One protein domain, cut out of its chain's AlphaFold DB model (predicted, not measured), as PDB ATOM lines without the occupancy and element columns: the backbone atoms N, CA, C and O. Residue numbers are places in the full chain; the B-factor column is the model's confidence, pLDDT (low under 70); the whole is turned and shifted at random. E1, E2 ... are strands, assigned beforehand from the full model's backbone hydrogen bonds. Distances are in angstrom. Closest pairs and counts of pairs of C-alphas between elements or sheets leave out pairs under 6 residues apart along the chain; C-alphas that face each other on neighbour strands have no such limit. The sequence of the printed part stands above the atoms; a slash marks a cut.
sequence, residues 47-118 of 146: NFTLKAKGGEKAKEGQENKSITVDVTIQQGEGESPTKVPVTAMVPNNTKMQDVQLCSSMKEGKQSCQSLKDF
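What this domain is: This is residues 47 to 118 of the 146 residues of an uncharacterized protein of Thaumarchaeota archaeon (UniProt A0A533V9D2). A small three-stranded sheet of E1, E4 and E5 packs by its edge strand E1 on E3 of a long two-stranded hairpin, E2 and E3. The tip of that hairpin, residues 75 to 80, sticks out free past the sheet, and a long link from E1 to E2 lies toward the hairpin's other end. The printed part has 72 residues with five named strands, E1 to E5 along the chain, and no named helix, so that its class is all strand; the sheets run E1 - E4 - E5 and E2 - E3, both antiparallel. The whole is only just loose, close to compact, with a radius of gyration of the C-alphas of 13.7 A, and only just elongated, with spans of 47 by 24 by 21 A.

How they stand to each other: The larger sheet has the edge strands E1, residues 47 to 52, and E5, residues 111 to 114, with E4, residues 99 to 105, as the inner strand. E1 and E4 are antiparallel at 153 degrees, with N 49 and O 102 within hydrogen-bond range at 2.8 A. E4 and E5 are a hairpin, antiparallel at 161 degrees, with N 103 and O 111 at 2.8 A. The other sheet is the hairpin of E2, residues 64 to 73, and E3, residues 82 to 91, antiparallel at 159 degrees, with N 69 and O 86 at 2.8 A. E1 and E3 have 10 pairs of C-alphas within 8 A, and their closest C-alphas, those of Leu 50 and Ala 88, are 5.6 A apart. E1 and E2 are near each other, with 6 pairs of C-alphas within 10 A. E2 is apart from E4 and E5, and E3 is apart from both too.

Where its parts are: E1 measures 16.6 A from first to last C-alpha and begins at C-alpha 47 at (127.850, 111.338, 184.041). E4 measures 19.8 A, and E5 measures 10.4 A and ends at C-alpha 114 at (139.695, 110.009, 195.094). E2 measures 28.2 A and ends at C-alpha 73 at (129.330, 99.555, 185.691); E3 measures 28.9 A.

The domain as a whole: The two C-alphas farthest apart, those of Gly 61 and Gly 78, are 48.1 A apart. The printed part has no cut. The link from E1 to E2, 11 residues, is long; those from E2 to E3 and from E3 to E4 are short, and that from E4 to E5 is tight. The mean pLDDT of the printed part is 80.6, and it is under 70 at residues 55 to 58, 60 to 62, 77 and 106 to 108.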
ATOM      1  N   ASN A  47     126.698 110.758 184.717       82.44
ATOM      2  CA  ASN A  47     127.850 111.338 184.041       82.44
ATOM      3  C   ASN A  47     129.098 111.113 184.892       82.44
ATOM      4  O   ASN A  47     129.157 111.580 186.034       82.44
ATOM      5  N   PHE A  48     130.099 110.435 184.333       86.31
ATOM      6  CA  PHE A  48     131.403 110.250 184.963       86.31
ATOM      7  C   PHE A  48     132.407 111.260 184.409       86.31
ATOM      8  O   PHE A  48     132.510 111.452 183.203       86.31
ATOM      9  N   THR A  49     133.157 111.910 185.294       87.50
ATOM     10  CA  THR A  49     134.199 112.881 184.934       87.50
ATOM     11  C   THR A  49     135.416 112.701 185.830       87.50
ATOM     12  O   THR A  49     135.284 112.333 186.997       87.50
ATOM     13  N   LEU A  50     136.607 112.981 185.306       88.62
ATOM     14  CA  LEU A  50     137.842 113.017 186.090       88.62
ATOM     15  C   LEU A  50     138.248 114.475 186.337       88.62
ATOM     16  O   LEU A  50     138.203 115.309 185.431       88.62
ATOM     17  N   LYS A  51     138.631 114.799 187.574       86.38
ATOM     18  CA  LYS A  51     139.047 116.153 187.980       86.38
ATOM     19  C   LYS A  51     140.331 116.089 188.796       86.38
ATOM     20  O   LYS A  51     140.494 115.177 189.598       86.38
ATOM     21  N   ALA A  52     141.211 117.078 188.654       85.88
ATOM     22  CA  ALA A  52     142.340 117.216 189.565       85.88
ATOM     23  C   ALA A  52     141.858 117.678 190.957       85.88
ATOM     24  O   ALA A  52     141.015 118.573 191.093       85.88
ATOM     25  N   LYS A  53     142.397 117.054 191.999       78.38
ATOM     26  CA  LYS A  53     142.233 117.408 193.406       78.38
ATOM     27  C   LYS A  53     142.828 118.799 193.615       78.38
ATOM     28  O   LYS A  53     143.964 119.046 193.240       78.38
ATOM     29  N   GLY A  54     142.047 119.707 194.193       71.81
ATOM     30  CA  GLY A  54     142.419 121.124 194.311       71.81
ATOM     31  C   GLY A  54     141.882 122.009 193.183       71.81
ATOM     32  O   GLY A  54     141.992 123.224 193.268       71.81
ATOM     33  N   GLY A  55     141.231 121.429 192.166       66.00
ATOM     34  CA  GLY A  55     140.529 122.193 191.131       66.00
ATOM     35  C   GLY A  55     141.432 122.800 190.059       66.00
ATOM     36  O   GLY A  55     140.927 123.520 189.199       66.00
ATOM     37  N   GLU A  56     142.732 122.489 190.070       67.38
ATOM     38  CA  GLU A  56     143.650 122.885 189.006       67.38
ATOM     39  C   GLU A  56     143.169 122.341 187.657       67.38
ATOM     40  O   GLU A  56     142.822 121.166 187.503       67.38
ATOM     41  N   LYS A  57     143.094 123.231 186.671       67.81
ATOM     42  CA  LYS A  57     142.699 122.907 185.303       67.81
ATOM     43  C   LYS A  57     143.940 122.848 184.431       67.81
ATOM     44  O   LYS A  57     144.903 123.569 184.685       67.81
ATOM     45  N   ALA A  58     143.891 122.014 183.397       68.31
ATOM     46  CA  ALA A  58     144.842 122.100 182.301       68.31
ATOM     47  C   ALA A  58     144.824 123.540 181.764       68.31
ATOM     48  O   ALA A  58     143.764 124.048 181.393       68.31
ATOM     49  N   LYS A  59     145.974 124.215 181.806       71.25
ATOM     50  CA  LYS A  59     146.134 125.563 181.256       71.25
ATOM     51  C   LYS A  59     146.753 125.460 179.871       71.25
ATOM     52  O   LYS A  59     147.616 124.615 179.622       71.25
ATOM     53  N   GLU A  60     146.298 126.322 178.979       61.72
ATOM     54  CA  GLU A  60     146.860 126.464 177.642       61.72
ATOM     55  C   GLU A  60     148.282 127.045 177.751       61.72
ATOM     56  O   GLU A  60     148.521 127.970 178.527       61.72
ATOM     57  N   GLY A  61     149.248 126.446 177.048       66.56
ATOM     58  CA  GLY A  61     150.672 126.802 177.154       66.56
ATOM     59  C   GLY A  61     151.458 126.075 178.255       66.56
ATOM     60  O   GLY A  61     152.660 126.296 178.385       66.56
ATOM     61  N   GLN A  62     150.817 125.188 179.022       69.50
ATOM     62  CA  GLN A  62     151.484 124.291 179.968       69.50
ATOM     63  C   GLN A  62     151.447 122.851 179.441       69.50
ATOM     64  O   GLN A  62     150.483 122.451 178.788       69.50
ATOM     65  N   GLU A  63     152.490 122.059 179.709       77.50
ATOM     66  CA  GLU A  63     152.476 120.636 179.361       77.50
ATOM     67  C   GLU A  63     151.321 119.948 180.100       77.50
ATOM     68  O   GLU A  63     151.262 119.927 181.334       77.50
ATOM     69  N   ASN A  64     150.394 119.388 179.331       84.88
ATOM     70  CA  ASN A  64     149.233 118.661 179.823       84.88
ATOM     71  C   ASN A  64     149.358 117.191 179.418       84.88
ATOM     72  O   ASN A  64     150.016 116.857 178.434       84.88
ATOM     73  N   LYS A  65     148.711 116.303 180.168       86.12
ATOM     74  CA  LYS A  65     148.601 114.884 179.834       86.12
ATOM     75  C   LYS A  65     147.159 114.418 179.939       86.12
ATOM     76  O   LYS A  65     146.388 114.933 180.751       86.12
ATOM     77  N   SER A  66     146.823 113.406 179.155       84.38
ATOM     78  CA  SER A  66     145.535 112.728 179.242       84.38
ATOM     79  C   SER A  66     145.626 111.562 180.216       84.38
ATOM     80  O   SER A  66     146.560 110.763 180.167       84.38
ATOM     81  N   ILE A  67     144.653 111.472 181.114       84.25
ATOM     82  CA  ILE A  67     144.457 110.336 182.010       84.25
ATOM     83  C   ILE A  67     143.147 109.671 181.616       84.25
ATOM     84  O   ILE A  67     142.113 110.335 181.603       84.25
ATOM     85  N   THR A  68     143.201 108.371 181.341       85.94
ATOM     86  CA  THR A  68     142.032 107.540 181.037       85.94
ATOM     87  C   THR A  68     141.860 106.485 182.121       85.94
ATOM     88  O   THR A  68     142.831 105.855 182.538       85.94
ATOM     89  N   VAL A  69     140.626 106.309 182.592       84.88
ATOM     90  CA  VAL A  69     140.245 105.324 183.611       84.88
ATOM     91  C   VAL A  69     139.046 104.535 183.108       84.88
ATOM     92  O   VAL A  69     138.016 105.124 182.798       84.88
ATOM     93  N   ASP A  70     139.155 103.209 183.080       86.38
ATOM     94  CA  ASP A  70     138.032 102.327 182.760       86.38
ATOM     95  C   ASP A  70     137.143 102.118 183.990       86.38
ATOM     96  O   ASP A  70     137.511 101.438 184.950       86.38
ATOM     97  N   VAL A  71     135.944 102.691 183.959       83.12
ATOM     98  CA  VAL A  71     134.928 102.522 184.997       83.12
ATOM     99  C   VAL A  71     134.069 101.312 184.653       83.12
ATOM    100  O   VAL A  71     133.475 101.247 183.582       83.12
ATOM    101  N   THR A  72     133.992 100.340 185.559       84.25
ATOM    102  CA  THR A  72     133.140  99.156 185.375       84.25
ATOM    103  C   THR A  72     131.785  99.384 186.040       84.25
ATOM    104  O   THR A  72     131.718  99.598 187.249       84.25
ATOM    105  N   ILE A  73     130.710  99.332 185.258       82.00
ATOM    106  CA  ILE A  73     129.330  99.555 185.691       82.00
ATOM    107  C   ILE A  73     128.598  98.212 185.693       82.00
ATOM    108  O   ILE A  73     128.524  97.538 184.666       82.00
ATOM    109  N   GLN A  74     128.052  97.832 186.846       81.81
ATOM    110  CA  GLN A  74     127.137  96.695 186.977       81.81
ATOM    111  C   GLN A  74     125.709  97.222 186.809       81.81
ATOM    112  O   GLN A  74     125.274  98.044 187.612       81.81
ATOM    113  N   GLN A  75     125.028  96.816 185.735       73.12
ATOM    114  CA  GLN A  75     123.723  97.369 185.337       73.12
ATOM    115  C   GLN A  75     122.531  96.642 185.987       73.12
ATOM    116  O   GLN A  75     121.478  97.248 186.166       73.12
ATOM    117  N   GLY A  76     122.727  95.415 186.479       72.31
ATOM    118  CA  GLY A  76     121.697  94.652 187.179       72.31
ATOM    119  C   GLY A  76     122.117  93.208 187.438       72.31
ATOM    120  O   GLY A  76     123.174  92.757 186.989       72.31
ATOM    121  N   GLU A  77     121.295  92.476 188.189       68.38
ATOM    122  CA  GLU A  77     121.517  91.056 188.462       68.38
ATOM    123  C   GLU A  77     121.299  90.247 187.170       68.38
ATOM    124  O   GLU A  77     120.215  90.262 186.593       68.38
ATOM    125  N   GLY A  78     122.351  89.582 186.683       71.94
ATOM    126  CA  GLY A  78     122.322  88.802 185.438       71.94
ATOM    127  C   GLY A  78     122.831  89.532 184.188       71.94
ATOM    128  O   GLY A  78     123.030  88.883 183.161       71.94
ATOM    129  N   GLU A  79     123.118  90.834 184.265       73.75
ATOM    130  CA  GLU A  79     123.729  91.580 183.160       73.75
ATOM    131  C   GLU A  79     125.254  91.620 183.279       73.75
ATOM    132  O   GLU A  79     125.827  91.780 184.361       73.75
ATOM    133  N   SER A  80     125.941  91.479 182.144       78.50
ATOM    134  CA  SER A  80     127.397  91.553 182.112       78.50
ATOM    135  C   SER A  80     127.874  92.973 182.439       78.50
ATOM    136  O   SER A  80     127.367  93.936 181.858       78.50
ATOM    137  N   PRO A  81     128.881  93.128 183.315       82.62
ATOM    138  CA  PRO A  81     129.417  94.438 183.652       82.62
ATOM    139  C   PRO A  81     129.979  95.137 182.409       82.62
ATOM    140  O   PRO A  81     130.741  94.552 181.639       82.62
ATOM    141  N   THR A  82     129.639  96.411 182.242       82.19
ATOM    142  CA  THR A  82     130.091  97.231 181.112       82.19
ATOM    143  C   THR A  82     131.267  98.104 181.534       82.19
ATOM    144  O   THR A  82     131.221  98.741 182.584       82.19
ATOM    145  N   LYS A  83     132.323  98.157 180.717       83.81
ATOM    146  CA  LYS A  83     133.473  99.044 180.938       83.81
ATOM    147  C   LYS A  83     133.311 100.327 180.134       83.81
ATOM    148  O   LYS A  83     133.097 100.271 178.927       83.81
ATOM    149  N   VAL A  84     133.442 101.461 180.807       83.56
ATOM    150  CA  VAL A  84     133.322 102.797 180.225       83.56
ATOM    151  C   VAL A  84     134.629 103.547 180.447       83.56
ATOM    152  O   VAL A  84     134.954 103.850 181.598       83.56
ATOM    153  N   PRO A  85     135.392 103.855 179.388       85.06
ATOM    154  CA  PRO A  85     136.582 104.675 179.522       85.06
ATOM    155  C   PRO A  85     136.178 106.119 179.830       85.06
ATOM    156  O   PRO A  85     135.355 106.711 179.146       85.06
ATOM    157  N   VAL A  86     136.777 106.709 180.859       86.19
ATOM    158  CA  VAL A  86     136.604 108.120 181.214       86.19
ATOM    159  C   VAL A  86     137.956 108.792 181.074       86.19
ATOM    160  O   VAL A  86     138.905 108.410 181.754       86.19
ATOM    161  N   THR A  87     138.055 109.788 180.194       85.31
ATOM    162  CA  THR A  87     139.309 110.501 179.920       85.31
ATOM    163  C   THR A  87     139.226 111.951 180.384       85.31
ATOM    164  O   THR A  87     138.205 112.605 180.192       85.31
ATOM    165  N   ALA A  88     140.304 112.474 180.971       86.12
ATOM    166  CA  ALA A  88     140.456 113.902 181.231       86.12
ATOM    167  C   ALA A  88     141.880 114.389 180.976       86.12
ATOM    168  O   ALA A  88     142.857 113.691 181.252       86.12
ATOM    169  N   MET A  89     141.982 115.630 180.505       85.38
ATOM    170  CA  MET A  89     143.237 116.368 180.455       85.38
ATOM    171  C   MET A  89     143.533 116.999 181.810       85.38
ATOM    172  O   MET A  89     142.716 117.732 182.373       85.38
ATOM    173  N   VAL A  90     144.735 116.742 182.309       85.62
ATOM    174  CA  VAL A  90     145.263 117.333 183.537       85.62
ATOM    175  C   VAL A  90     146.662 117.897 183.283       85.62
ATOM    176  O   VAL A  90     147.330 117.468 182.338       85.62
ATOM    177  N   PRO A  91     147.145 118.828 184.117       86.69
ATOM    178  CA  PRO A  91     148.542 119.249 184.080       86.69
ATOM    179  C   PRO A  91     149.509 118.054 184.156       86.69
ATOM    180  O   PRO A  91     149.253 117.069 184.854       86.69
ATOM    181  N   ASN A  92     150.656 118.123 183.472       85.06
ATOM    182  CA  ASN A  92     151.629 117.021 183.450       85.06
ATOM    183  C   ASN A  92     152.108 116.643 184.869       85.06
ATOM    184  O   ASN A  92     152.220 115.460 185.203       85.06
ATOM    185  N   ASN A  93     152.244 117.644 185.744       85.44
ATOM    186  CA  ASN A  93     152.638 117.477 187.145       85.44
ATOM    187  C   ASN A  93     151.582 116.781 188.030       85.44
ATOM    188  O   ASN A  93     151.903 116.364 189.143       85.44
ATOM    189  N   THR A  94     150.338 116.611 187.566       83.38
ATOM    190  CA  THR A  94     149.259 115.988 188.349       83.38
ATOM    191  C   THR A  94     149.498 114.488 188.518       83.38
ATOM    192  O   THR A  94     149.601 113.748 187.537       83.38
ATOM    193  N   LYS A  95     149.569 113.984 189.753       84.69
ATOM    194  CA  LYS A  95     149.678 112.538 190.019       84.69
ATOM    195  C   LYS A  95     148.290 111.894 190.010       84.69
ATOM    196  O   LYS A  95     147.303 112.551 190.307       84.69
ATOM    197  N   MET A  96     148.209 110.584 189.766       81.06
ATOM    198  CA  MET A  96     146.935 109.834 189.835       81.06
ATOM    199  C   MET A  96     146.243 109.944 191.207       81.06
ATOM    200  O   MET A  96     145.023 109.910 191.300       81.06
ATOM    201  N   GLN A  97     147.025 110.107 192.278       84.06
ATOM    202  CA  GLN A  97     146.525 110.305 193.647       84.06
ATOM    203  C   GLN A  97     145.812 111.654 193.825       84.06
ATOM    204  O   GLN A  97     144.961 111.798 194.704       84.06
ATOM    205  N   ASP A  98     146.150 112.615 192.967       86.94
ATOM    206  CA  ASP A  98     145.566 113.946 192.896       86.94
ATOM    207  C   ASP A  98     144.485 114.014 191.817       86.94
ATOM    208  O   ASP A  98     144.131 115.094 191.368       86.94
ATOM    209  N   VAL A  99     143.940 112.877 191.380       86.88
ATOM    210  CA  VAL A  99     142.776 112.819 190.495       86.88
ATOM    211  C   VAL A  99     141.588 112.272 191.278       86.88
ATOM    212  O   VAL A  99     141.719 111.381 192.117       86.88
ATOM    213  N   GLN A 100     140.411 112.825 191.017       89.88
ATOM    214  CA  GLN A 100     139.139 112.412 191.584       89.88
ATOM    215  C   GLN A 100     138.209 111.965 190.464       89.88
ATOM    216  O   GLN A 100     138.078 112.655 189.451       89.88
ATOM    217  N   LEU A 101     137.554 110.827 190.671       88.31
ATOM    218  CA  LEU A 101     136.447 110.377 189.846       88.31
ATOM    219  C   LEU A 101     135.165 110.968 190.418       88.31
ATOM    220  O   LEU A 101     134.833 110.758 191.585       88.31
ATOM    221  N   CYS A 102     134.460 111.722 189.591       86.75
ATOM    222  CA  CYS A 102     133.214 112.355 189.949       86.75
ATOM    223  C   CYS A 102     132.066 111.764 189.142       86.75
ATOM    224  O   CYS A 102     132.112 111.757 187.913       86.75
ATOM    225  N   SER A 103     131.020 111.336 189.835       86.31
ATOM    226  CA  SER A 103     129.760 110.892 189.250       86.31
ATOM    227  C   SER A 103     128.672 111.922 189.539       86.31
ATOM    228  O   SER A 103     128.500 112.335 190.689       86.31
ATOM    229  N   SER A 104     127.922 112.325 188.520       83.62
ATOM    230  CA  SER A 104     126.758 113.200 188.672       83.62
ATOM    231  C   SER A 104     125.534 112.571 188.036       83.62
ATOM    232  O   SER A 104     125.605 112.096 186.906       83.62
ATOM    233  N   MET A 105     124.402 112.622 188.732       80.19
ATOM    234  CA  MET A 105     123.101 112.342 188.127       80.19
ATOM    235  C   MET A 105     122.555 113.604 187.451       80.19
ATOM    236  O   MET A 105     122.899 114.715 187.863       80.19
ATOM    237  N   LYS A 106     121.707 113.439 186.427       68.75
ATOM    238  CA  LYS A 106     121.089 114.546 185.665       68.75
ATOM    239  C   LYS A 106     120.351 115.563 186.557       68.75
ATOM    240  O   LYS A 106     120.349 116.746 186.244       68.75
ATOM    241  N   GLU A 107     119.814 115.115 187.693       64.81
ATOM    242  CA  GLU A 107     119.155 115.948 188.714       64.81
ATOM    243  C   GLU A 107     119.687 115.649 190.131       64.81
ATOM    244  O   GLU A 107     118.931 115.495 191.086       64.81
ATOM    245  N   GLY A 108     121.009 115.511 190.286       66.94
ATOM    246  CA  GLY A 108     121.618 115.143 191.569       66.94
ATOM    247  C   GLY A 108     122.858 115.949 191.932       66.94
ATOM    248  O   GLY A 108     123.476 116.609 191.097       66.94
ATOM    249  N   LYS A 109     123.257 115.874 193.207       74.81
ATOM    250  CA  LYS A 109     124.555 116.398 193.646       74.81
ATOM    251  C   LYS A 109     125.672 115.542 193.044       74.81
ATOM    252  O   LYS A 109     125.639 114.318 193.133       74.81
ATOM    253  N   GLN A 110     126.673 116.200 192.472       83.31
ATOM    254  CA  GLN A 110     127.904 115.549 192.039       83.31
ATOM    255  C   GLN A 110     128.637 114.974 193.260       83.31
ATOM    256  O   GLN A 110     128.920 115.699 194.214       83.31
ATOM    257  N   SER A 111     128.970 113.685 193.214       85.19
ATOM    258  CA  SER A 111     129.805 113.015 194.212       85.19
ATOM    259  C   SER A 111     131.184 112.769 193.619       85.19
ATOM    260  O   SER A 111     131.285 112.245 192.514       85.19
ATOM    261  N   CYS A 112     132.238 113.170 194.327       87.31
ATOM    262  CA  CYS A 112     133.622 112.984 193.904       87.31
ATOM    263  C   CYS A 112     134.359 112.130 194.927       87.31
ATOM    264  O   CYS A 112     134.330 112.418 196.122       87.31
ATOM    265  N   GLN A 113     135.053 111.109 194.445       88.06
ATOM    266  CA  GLN A 113     135.898 110.251 195.259       88.06
ATOM    267  C   GLN A 113     137.309 110.201 194.680       88.06
ATOM    268  O   GLN A 113     137.517 110.388 193.480       88.06
ATOM    269  N   SER A 114     138.304 109.997 195.543       87.56
ATOM    270  CA  SER A 114     139.695 110.009 195.094       87.56
ATOM    271  C   SER A 114     139.975 108.765 194.260       87.56
ATOM    272  O   SER A 114     139.615 107.659 194.651       87.56
ATOM    273  N   LEU A 115     140.666 108.921 193.132       84.69
ATOM    274  CA  LEU A 115     140.947 107.802 192.233       84.69
ATOM    275  C   LEU A 115     141.773 106.702 192.923       84.69
ATOM    276  O   LEU A 115     141.586 105.522 192.643       84.69
ATOM    277  N   LYS A 116     142.615 107.075 193.898       81.25
ATOM    278  CA  LYS A 116     143.367 106.141 194.754       81.25
ATOM    279  C   LYS A 116     142.504 105.094 195.471       81.25
ATOM    280  O   LYS A 116     143.030 104.046 195.821       81.25
ATOM    281  N   ASP A 117     141.227 105.387 195.713       78.38
ATOM    282  CA  ASP A 117     140.319 104.492 196.431       78.38
ATOM    283  C   ASP A 117     139.696 103.453 195.477       78.38
ATOM    284  O   ASP A 117     139.230 102.409 195.925       78.38
ATOM    285  N   PHE A 118     139.759 103.703 194.160       74.12
ATOM    286  CA  PHE A 118     139.279 102.799 193.107       74.12
ATOM    287  C   PHE A 118     140.395 102.061 192.376       74.12
ATOM    288  O   PHE A 118     140.141 101.035 191.746       74.12
TER     289      PHE A 118